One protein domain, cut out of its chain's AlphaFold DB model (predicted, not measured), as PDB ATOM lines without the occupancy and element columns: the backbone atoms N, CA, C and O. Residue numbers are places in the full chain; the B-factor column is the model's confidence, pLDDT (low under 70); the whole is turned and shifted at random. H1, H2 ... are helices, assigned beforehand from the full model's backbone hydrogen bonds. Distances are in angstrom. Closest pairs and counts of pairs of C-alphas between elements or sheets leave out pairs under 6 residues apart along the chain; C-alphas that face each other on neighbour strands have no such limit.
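Overview. This is residues 33 to 52 and 87 to 134 of the 134 residues of the protein "DUF1311 domain-containing protein" of Duganella sp. BJB480 (UniProt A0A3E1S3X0). A loose rod is built along one long helix, H3: H2 folds back on its first part as a hairpin, H1 packs along its later part, and short H4 turns off past its end. The 68 printed residues hold four named helices, H1 to H4, an all-helix class. The radius of gyration of the C-alphas is 15.7 A, the spans 51 by 20 by 14 A.

Arrangement. Start at H3, residues 103 to 124; its residues 103 to 111 alone touch H2, residues 87 to 97, opposite ways at a shallow 29 degrees, closest at C-alphas Ser 107 and Cys 89, 4.9 A. H1, residues 33 to 52, touches H3 at C-alphas Glu 39 and Ile 119, the closest, 5.2 A. Its residues 46 to 50 alone touch H4, residues 126 to 132. O i to N i+4 pairs are all within hydrogen-bond range in H1 and H3, 5 of 7 in H2, 1 of 3 in H4, where 2 of 4 O i to N i+3 pairs are.

Along the chain. Find C-alpha 103 at (-34.365, 44.467, -49.161); H3 runs 31.2 A to C-alpha 124. H1 runs 28.6 A from (-25.068, 43.315, -33.171).

Size, cuts and confidence. Residues 53 to 86 are cut out, a gap of 34.4 A between C-alphas 52 and 87. Residues 99 to 102 and 126 to 134 have pLDDT under 70.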
ATOM      1  N   ARG A  33     -26.314  43.142 -33.944       95.44
ATOM      2  CA  ARG A  33     -25.068  43.315 -33.171       95.44
ATOM      3  C   ARG A  33     -25.057  42.494 -31.883       95.44
ATOM      4  O   ARG A  33     -24.007  41.974 -31.500       95.44
ATOM      5  N   VAL A  34     -26.194  42.393 -31.194       94.81
ATOM      6  CA  VAL A  34     -26.326  41.562 -29.986       94.81
ATOM      7  C   VAL A  34     -26.170  40.085 -30.342       94.81
ATOM      8  O   VAL A  34     -25.369  39.395 -29.705       94.81
ATOM      9  N   ALA A  35     -26.854  39.619 -31.388       93.56
ATOM     10  CA  ALA A  35     -26.758  38.246 -31.869       93.56
ATOM     11  C   ALA A  35     -25.317  37.897 -32.288       93.56
ATOM     12  O   ALA A  35     -24.760  36.908 -31.818       93.56
ATOM     13  N   GLU A  36     -24.656  38.740 -33.087       96.50
ATOM     14  CA  GLU A  36     -23.265  38.529 -33.512       96.50
ATOM     15  C   GLU A  36     -22.291  38.494 -32.330       96.50
ATOM     16  O   GLU A  36     -21.348  37.698 -32.308       96.50
ATOM     17  N   LYS A  37     -22.494  39.359 -31.328       96.31
ATOM     18  CA  LYS A  37     -21.678  39.360 -30.110       96.31
ATOM     19  C   LYS A  37     -21.841  38.046 -29.348       96.31
ATOM     20  O   LYS A  37     -20.836  37.481 -28.911       96.31
ATOM     21  N   LEU A  38     -23.074  37.566 -29.192       93.94
ATOM     22  CA  LEU A  38     -23.363  36.308 -28.509       93.94
ATOM     23  C   LEU A  38     -22.794  35.109 -29.278       93.94
ATOM     24  O   LEU A  38     -22.159  34.245 -28.679       93.94
ATOM     25  N   GLU A  39     -22.942  35.081 -30.598       96.19
ATOM     26  CA  GLU A  39     -22.384  34.040 -31.464       96.19
ATOM     27  C   GLU A  39     -20.854  33.962 -31.324       96.19
ATOM     28  O   GLU A  39     -20.317  32.906 -30.976       96.19
ATOM     29  N   ARG A  40     -20.151  35.100 -31.404       95.62
ATOM     30  CA  ARG A  40     -18.696  35.160 -31.172       95.62
ATOM     31  C   ARG A  40     -18.307  34.688 -29.772       95.62
ATOM     32  O   ARG A  40     -17.254  34.072 -29.598       95.62
ATOM     33  N   GLN A  41     -19.117  34.985 -28.754       94.88
ATOM     34  CA  GLN A  41     -18.894  34.472 -27.400       94.88
ATOM     35  C   GLN A  41     -19.041  32.947 -27.345       94.88
ATOM     36  O   GLN A  41     -18.212  32.294 -26.712       94.88
ATOM     37  N   LYS A  42     -20.032  32.368 -28.032       92.25
ATOM     38  CA  LYS A  42     -20.217  30.911 -28.116       92.25
ATOM     39  C   LYS A  42     -19.050  30.223 -28.820       92.25
ATOM     40  O   LYS A  42     -18.555  29.225 -28.302       92.25
ATOM     41  N   VAL A  43     -18.546  30.786 -29.919       93.88
ATOM     42  CA  VAL A  43     -17.342  30.271 -30.601       93.88
ATOM     43  C   VAL A  43     -16.124  30.309 -29.674       93.88
ATOM     44  O   VAL A  43     -15.426  29.306 -29.533       93.88
ATOM     45  N   LYS A  44     -15.894  31.423 -28.968       93.81
ATOM     46  CA  LYS A  44     -14.794  31.527 -27.990       93.81
ATOM     47  C   LYS A  44     -14.914  30.505 -26.860       93.81
ATOM     48  O   LYS A  44     -13.917  29.902 -26.481       93.81
ATOM     49  N   GLN A  45     -16.120  30.296 -26.333       91.38
ATOM     50  CA  GLN A  45     -16.372  29.282 -25.306       91.38
ATOM     51  C   GLN A  45     -16.104  27.866 -25.826       91.38
ATOM     52  O   GLN A  45     -15.553  27.051 -25.093       91.38
ATOM     53  N   LEU A  46     -16.464  27.572 -27.077       90.50
ATOM     54  CA  LEU A  46     -16.161  26.290 -27.707       90.50
ATOM     55  C   LEU A  46     -14.647  26.070 -27.835       90.50
ATOM     56  O   LEU A  46     -14.158  25.012 -27.456       90.50
ATOM     57  N   ILE A  47     -13.902  27.072 -28.307       91.75
ATOM     58  CA  ILE A  47     -12.435  27.006 -28.409       91.75
ATOM     59  C   ILE A  47     -11.806  26.764 -27.033       91.75
ATOM     60  O   ILE A  47     -11.020  25.833 -26.885       91.75
ATOM     61  N   ALA A  48     -12.216  27.524 -26.012       90.00
ATOM     62  CA  ALA A  48     -11.706  27.358 -24.652       90.00
ATOM     63  C   ALA A  48     -11.963  25.945 -24.095       90.00
ATOM     64  O   ALA A  48     -11.107  25.386 -23.414       90.00
ATOM     65  N   LYS A  49     -13.110  25.330 -24.426       86.94
ATOM     66  CA  LYS A  49     -13.401  23.933 -24.060       86.94
ATOM     67  C   LYS A  49     -12.454  22.943 -24.737       86.94
ATOM     68  O   LYS A  49     -12.002  22.004 -24.093       86.94
ATOM     69  N   VAL A  50     -12.136  23.147 -26.017       88.00
ATOM     70  CA  VAL A  50     -11.162  22.302 -26.734       88.00
ATOM     71  C   VAL A  50      -9.768  22.441 -26.116       88.00
ATOM     72  O   VAL A  50      -9.072  21.444 -25.941       88.00
ATOM     73  N   GLU A  51      -9.366  23.657 -25.743       88.75
ATOM     74  CA  GLU A  51      -8.086  23.909 -25.072       88.75
ATOM     75  C   GLU A  51      -7.997  23.194 -23.716       88.75
ATOM     76  O   GLU A  51      -6.968  22.581 -23.410       88.75
ATOM     77  N   SER A  52      -9.078  23.230 -22.927       85.69
ATOM     78  CA  SER A  52      -9.133  22.630 -21.589       85.69
ATOM     79  C   SER A  52      -9.390  21.121 -21.578       85.69
ATOM     80  O   SER A  52      -9.160  20.476 -20.556       85.69
ATOM     81  N   VAL A  87     -23.625  35.969 -48.277       94.38
ATOM     82  CA  VAL A  87     -24.192  35.648 -49.596       94.38
ATOM     83  C   VAL A  87     -25.696  35.381 -49.488       94.38
ATOM     84  O   VAL A  87     -26.476  35.941 -50.250       94.38
ATOM     85  N   GLU A  88     -26.118  34.559 -48.524       92.69
ATOM     86  CA  GLU A  88     -27.524  34.179 -48.337       92.69
ATOM     87  C   GLU A  88     -28.406  35.372 -47.956       92.69
ATOM     88  O   GLU A  88     -29.492  35.532 -48.502       92.69
ATOM     89  N   CYS A  89     -27.937  36.201 -47.026       93.25
ATOM     90  CA  CYS A  89     -28.714  37.300 -46.462       93.25
ATOM     91  C   CYS A  89     -28.386  38.667 -47.068       93.25
ATOM     92  O   CYS A  89     -29.052  39.636 -46.739       93.25
ATOM     93  N   GLY A  90     -27.349  38.779 -47.894       87.31
ATOM     94  CA  GLY A  90     -27.029  39.988 -48.651       87.31
ATOM     95  C   GLY A  90     -27.347  39.760 -50.117       87.31
ATOM     96  O   GLY A  90     -28.443  40.069 -50.571       87.31
ATOM     97  N   ASP A  91     -26.409  39.136 -50.827       85.94
ATOM     98  CA  ASP A  91     -26.432  39.030 -52.289       85.94
ATOM     99  C   ASP A  91     -27.726  38.385 -52.831       85.94
ATOM    100  O   ASP A  91     -28.319  38.895 -53.783       85.94
ATOM    101  N   LEU A  92     -28.203  37.283 -52.235       86.06
ATOM    102  CA  LEU A  92     -29.420  36.607 -52.709       86.06
ATOM    103  C   LEU A  92     -30.701  37.403 -52.419       86.06
ATOM    104  O   LEU A  92     -31.618  37.402 -53.242       86.06
ATOM    105  N   ILE A  93     -30.764  38.095 -51.280       84.56
ATOM    106  CA  ILE A  93     -31.906  38.950 -50.935       84.56
ATOM    107  C   ILE A  93     -31.906  40.198 -51.822       84.56
ATOM    108  O   ILE A  93     -32.946  40.551 -52.377       84.56
ATOM    109  N   ASP A  94     -30.750  40.810 -52.066       78.88
ATOM    110  CA  ASP A  94     -30.627  41.954 -52.973       78.88
ATOM    111  C   ASP A  94     -31.106  41.607 -54.393       78.88
ATOM    112  O   ASP A  94     -31.822  42.400 -55.014       78.88
ATOM    113  N   ILE A  95     -30.792  40.398 -54.881       81.44
ATOM    114  CA  ILE A  95     -31.318  39.874 -56.151       81.44
ATOM    115  C   ILE A  95     -32.847  39.746 -56.103       81.44
ATOM    116  O   ILE A  95     -33.523  40.181 -57.034       81.44
ATOM    117  N   GLN A  96     -33.408  39.167 -55.036       75.81
ATOM    118  CA  GLN A  96     -34.851  38.932 -54.917       75.81
ATOM    119  C   GLN A  96     -35.663  40.234 -54.876       75.81
ATOM    120  O   GLN A  96     -36.765  40.297 -55.426       75.81
ATOM    121  N   PHE A  97     -35.131  41.271 -54.231       76.50
ATOM    122  CA  PHE A  97     -35.817  42.552 -54.059       76.50
ATOM    123  C   PHE A  97     -35.458  43.589 -55.133       76.50
ATOM    124  O   PHE A  97     -36.028  44.681 -55.111       76.50
ATOM    125  N   PHE A  98     -34.549  43.276 -56.070       75.88
ATOM    126  CA  PHE A  98     -34.066  44.183 -57.126       75.88
ATOM    127  C   PHE A  98     -33.673  45.584 -56.605       75.88
ATOM    128  O   PHE A  98     -33.898  46.593 -57.272       75.88
ATOM    129  N   GLY A  99     -33.126  45.671 -55.388       64.00
ATOM    130  CA  GLY A  99     -32.776  46.948 -54.749       64.00
ATOM    131  C   GLY A  99     -33.964  47.801 -54.268       64.00
ATOM    132  O   GLY A  99     -33.794  48.992 -54.010       64.00
ATOM    133  N   GLY A 100     -35.168  47.233 -54.150       67.12
ATOM    134  CA  GLY A 100     -36.337  47.903 -53.575       67.12
ATOM    135  C   GLY A 100     -36.247  48.107 -52.053       67.12
ATOM    136  O   GLY A 100     -35.496  47.432 -51.353       67.12
ATOM    137  N   ASN A 101     -37.087  49.002 -51.514       61.25
ATOM    138  CA  ASN A 101     -37.049  49.458 -50.110       61.25
ATOM    139  C   ASN A 101     -37.239  48.359 -49.036       61.25
ATOM    140  O   ASN A 101     -37.006  48.623 -47.861       61.25
ATOM    141  N   GLY A 102     -37.673  47.147 -49.407       69.81
ATOM    142  CA  GLY A 102     -37.833  46.012 -48.485       69.81
ATOM    143  C   GLY A 102     -36.572  45.164 -48.284       69.81
ATOM    144  O   GLY A 102     -36.493  44.443 -47.291       69.81
ATOM    145  N   GLY A 103     -35.590  45.273 -49.187       80.06
ATOM    146  CA  GLY A 103     -34.365  44.467 -49.161       80.06
ATOM    147  C   GLY A 103     -33.559  44.632 -47.868       80.06
ATOM    148  O   GLY A 103     -33.333  43.638 -47.189       80.06
ATOM    149  N   PRO A 104     -33.213  45.863 -47.441       84.25
ATOM    150  CA  PRO A 104     -32.337  46.059 -46.284       84.25
ATOM    151  C   PRO A 104     -32.866  45.469 -44.967       84.25
ATOM    152  O   PRO A 104     -32.094  44.877 -44.216       84.25
ATOM    153  N   ASN A 105     -34.171  45.584 -44.691       86.69
ATOM    154  CA  ASN A 105     -34.767  44.981 -43.494       86.69
ATOM    155  C   ASN A 105     -34.748  43.449 -43.584       86.69
ATOM    156  O   ASN A 105     -34.294  42.795 -42.650       86.69
ATOM    157  N   ALA A 106     -35.160  42.884 -44.728       87.44
ATOM    158  CA  ALA A 106     -35.156  41.438 -44.951       87.44
ATOM    159  C   ALA A 106     -33.742  40.836 -44.846       87.44
ATOM    160  O   ALA A 106     -33.568  39.746 -44.298       87.44
ATOM    161  N   SER A 107     -32.729  41.568 -45.315       90.69
ATOM    162  CA  SER A 107     -31.323  41.194 -45.190       90.69
ATOM    163  C   SER A 107     -30.894  41.092 -43.729       90.69
ATOM    164  O   SER A 107     -30.316  40.082 -43.322       90.69
ATOM    165  N   ILE A 108     -31.219  42.095 -42.908       91.00
ATOM    166  CA  ILE A 108     -30.865  42.081 -41.483       91.00
ATOM    167  C   ILE A 108     -31.649  40.999 -40.731       91.00
ATOM    168  O   ILE A 108     -31.044  40.254 -39.960       91.00
ATOM    169  N   ASP A 109     -32.948  40.845 -40.999       91.00
ATOM    170  CA  ASP A 109     -33.782  39.787 -40.411       91.00
ATOM    171  C   ASP A 109     -33.215  38.390 -40.710       91.00
ATOM    172  O   ASP A 109     -33.105  37.536 -39.821       91.00
ATOM    173  N   CYS A 110     -32.785  38.159 -41.955       93.81
ATOM    174  CA  CYS A 110     -32.104  36.930 -42.343       93.81
ATOM    175  C   CYS A 110     -30.812  36.734 -41.540       93.81
ATOM    176  O   CYS A 110     -30.604  35.657 -40.974       93.81
ATOM    177  N   MET A 111     -29.964  37.764 -41.428       96.06
ATOM    178  CA  MET A 111     -28.709  37.670 -40.672       96.06
ATOM    179  C   MET A 111     -28.955  37.358 -39.192       96.06
ATOM    180  O   MET A 111     -28.264  36.500 -38.637       96.06
ATOM    181  N   ILE A 112     -29.954  37.985 -38.562       94.81
ATOM    182  CA  ILE A 112     -30.359  37.701 -37.176       94.81
ATOM    183  C   ILE A 112     -30.777  36.234 -37.043       94.81
ATOM    184  O   ILE A 112     -30.246  35.506 -36.200       94.81
ATOM    185  N   SER A 113     -31.679  35.772 -37.912       95.44
ATOM    186  CA  SER A 113     -32.195  34.400 -37.890       95.44
ATOM    187  C   SER A 113     -31.083  33.361 -38.065       95.44
ATOM    188  O   SER A 113     -30.966  32.420 -37.270       95.44
ATOM    189  N   ARG A 114     -30.192  33.559 -39.045       97.50
ATOM    190  CA  ARG A 114     -29.042  32.673 -39.283       97.50
ATOM    191  C   ARG A 114     -28.076  32.674 -38.102       97.50
ATOM    192  O   ARG A 114     -27.608  31.607 -37.707       97.50
ATOM    193  N   THR A 115     -27.820  33.836 -37.506       96.69
ATOM    194  CA  THR A 115     -26.942  33.969 -36.334       96.69
ATOM    195  C   THR A 115     -27.519  33.251 -35.114       96.69
ATOM    196  O   THR A 115     -26.811  32.491 -34.455       96.69
ATOM    197  N   ASN A 116     -28.819  33.389 -34.856       94.81
ATOM    198  CA  ASN A 116     -29.499  32.677 -33.772       94.81
ATOM    199  C   ASN A 116     -29.510  31.157 -33.992       94.81
ATOM    200  O   ASN A 116     -29.254  30.393 -33.057       94.81
ATOM    201  N   ALA A 117     -29.723  30.700 -35.231       94.81
ATOM    202  CA  ALA A 117     -29.610  29.284 -35.575       94.81
ATOM    203  C   ALA A 117     -28.192  28.748 -35.316       94.81
ATOM    204  O   ALA A 117     -28.037  27.654 -34.771       94.81
ATOM    205  N   ARG A 118     -27.159  29.537 -35.629       95.00
ATOM    206  CA  ARG A 118     -25.763  29.177 -35.365       95.00
ATOM    207  C   ARG A 118     -25.440  29.124 -33.874       95.00
ATOM    208  O   ARG A 118     -24.805  28.171 -33.426       95.00
ATOM    209  N   ILE A 119     -25.917  30.090 -33.087       93.19
ATOM    210  CA  ILE A 119     -25.803  30.078 -31.617       93.19
ATOM    211  C   ILE A 119     -26.384  28.783 -31.044       93.19
ATOM    212  O   ILE A 119     -25.755  28.149 -30.187       93.19
ATOM    213  N   LYS A 120     -27.569  28.392 -31.529       90.81
ATOM    214  CA  LYS A 120     -28.236  27.150 -31.139       90.81
ATOM    215  C   LYS A 120     -27.400  25.933 -31.523       90.81
ATOM    216  O   LYS A 120     -27.116  25.104 -30.667       90.81
ATOM    217  N   GLU A 121     -26.939  25.861 -32.769       90.44
ATOM    218  CA  GLU A 121     -26.101  24.766 -33.264       90.44
ATOM    219  C   GLU A 121     -24.827  24.591 -32.422       90.44
ATOM    220  O   GLU A 121     -24.551  23.487 -31.958       90.44
ATOM    221  N   ILE A 122     -24.088  25.675 -32.153       89.75
ATOM    222  CA  ILE A 122     -22.873  25.641 -31.320       89.75
ATOM    223  C   ILE A 122     -23.189  25.186 -29.887       89.75
ATOM    224  O   ILE A 122     -22.381  24.502 -29.260       89.75
ATOM    225  N   SER A 123     -24.353  25.569 -29.352       84.00
ATOM    226  CA  SER A 123     -24.736  25.263 -27.967       84.00
ATOM    227  C   SER A 123     -25.304  23.851 -27.789       84.00
ATOM    228  O   SER A 123     -25.163  23.277 -26.711       84.00
ATOM    229  N   GLU A 124     -25.957  23.299 -28.813       79.75
ATOM    230  CA  GLU A 124     -26.803  22.105 -28.689       79.75
ATOM    231  C   GLU A 124     -26.364  20.921 -29.557       79.75
ATOM    232  O   GLU A 124     -26.829  19.808 -29.306       79.75
ATOM    233  N   SER A 125     -25.498  21.106 -30.557       70.56
ATOM    234  CA  SER A 125     -25.078  20.008 -31.436       70.56
ATOM    235  C   SER A 125     -24.154  19.029 -30.717       70.56
ATOM    236  O   SER A 125     -23.180  19.419 -30.066       70.56
ATOM    237  N   ASP A 126     -24.425  17.734 -30.882       63.69
ATOM    238  CA  ASP A 126     -23.657  16.656 -30.252       63.69
ATOM    239  C   ASP A 126     -22.186  16.655 -30.692       63.69
ATOM    240  O   ASP A 126     -21.297  16.386 -29.880       63.69
ATOM    241  N   SER A 127     -21.912  17.086 -31.929       67.50
ATOM    242  CA  SER A 127     -20.557  17.289 -32.461       67.50
ATOM    243  C   SER A 127     -19.726  18.270 -31.625       67.50
ATOM    244  O   SER A 127     -18.501  18.171 -31.588       67.50
ATOM    245  N   TYR A 128     -20.384  19.206 -30.934       65.88
ATOM    246  CA  TYR A 128     -19.751  20.175 -30.037       65.88
ATOM    247  C   TYR A 128     -19.879  19.788 -28.557       65.88
ATOM    248  O   TYR A 128     -19.060  20.221 -27.743       65.88
ATOM    249  N   LYS A 129     -20.841  18.924 -28.199       61.88
ATOM    250  CA  LYS A 129     -20.995  18.397 -26.832       61.88
ATOM    251  C   LYS A 129     -19.917  17.402 -26.426       61.88
ATOM    252  O   LYS A 129     -19.645  17.281 -25.233       61.88
ATOM    253  N   PHE A 130     -19.281  16.720 -27.382       61.44
ATOM    254  CA  PHE A 130     -18.169  15.808 -27.090       61.44
ATOM    255  C   PHE A 130     -17.064  16.491 -26.261       61.44
ATOM    256  O   PHE A 130     -16.496  15.888 -25.356       61.44
ATOM    257  N   TRP A 131     -16.834  17.784 -26.500       55.22
ATOM    258  CA  TRP A 131     -15.866  18.607 -25.770       55.22
ATOM    259  C   TRP A 131     -16.426  19.259 -24.495       55.22
ATOM    260  O   TRP A 131     -15.704  19.980 -23.815       55.22
ATOM    261  N   SER A 132     -17.708  19.064 -24.167       41.66
ATOM    262  CA  SER A 132     -18.363  19.669 -22.997       41.66
ATOM    263  C   SER A 132     -18.743  18.683 -21.891       41.66
ATOM    264  O   SER A 132     -19.354  19.111 -20.917       41.66
ATOM    265  N   GLN A 133     -18.474  17.387 -22.060       44.12
ATOM    266  CA  GLN A 133     -18.896  16.324 -21.135       44.12
ATOM    267  C   GLN A 133     -17.743  15.702 -20.326       44.12
ATOM    268  O   GLN A 133     -17.911  14.611 -19.787       44.12
ATOM    269  N   GLN A 134     -16.592  16.373 -20.224       44.62
ATOM    270  CA  GLN A 134     -15.483  15.941 -19.365       44.62
ATOM    271  C   GLN A 134     -15.154  16.996 -18.319       44.62
ATOM    272  O   GLN A 134     -15.031  18.178 -18.712       44.62
TER     273      GLN A 134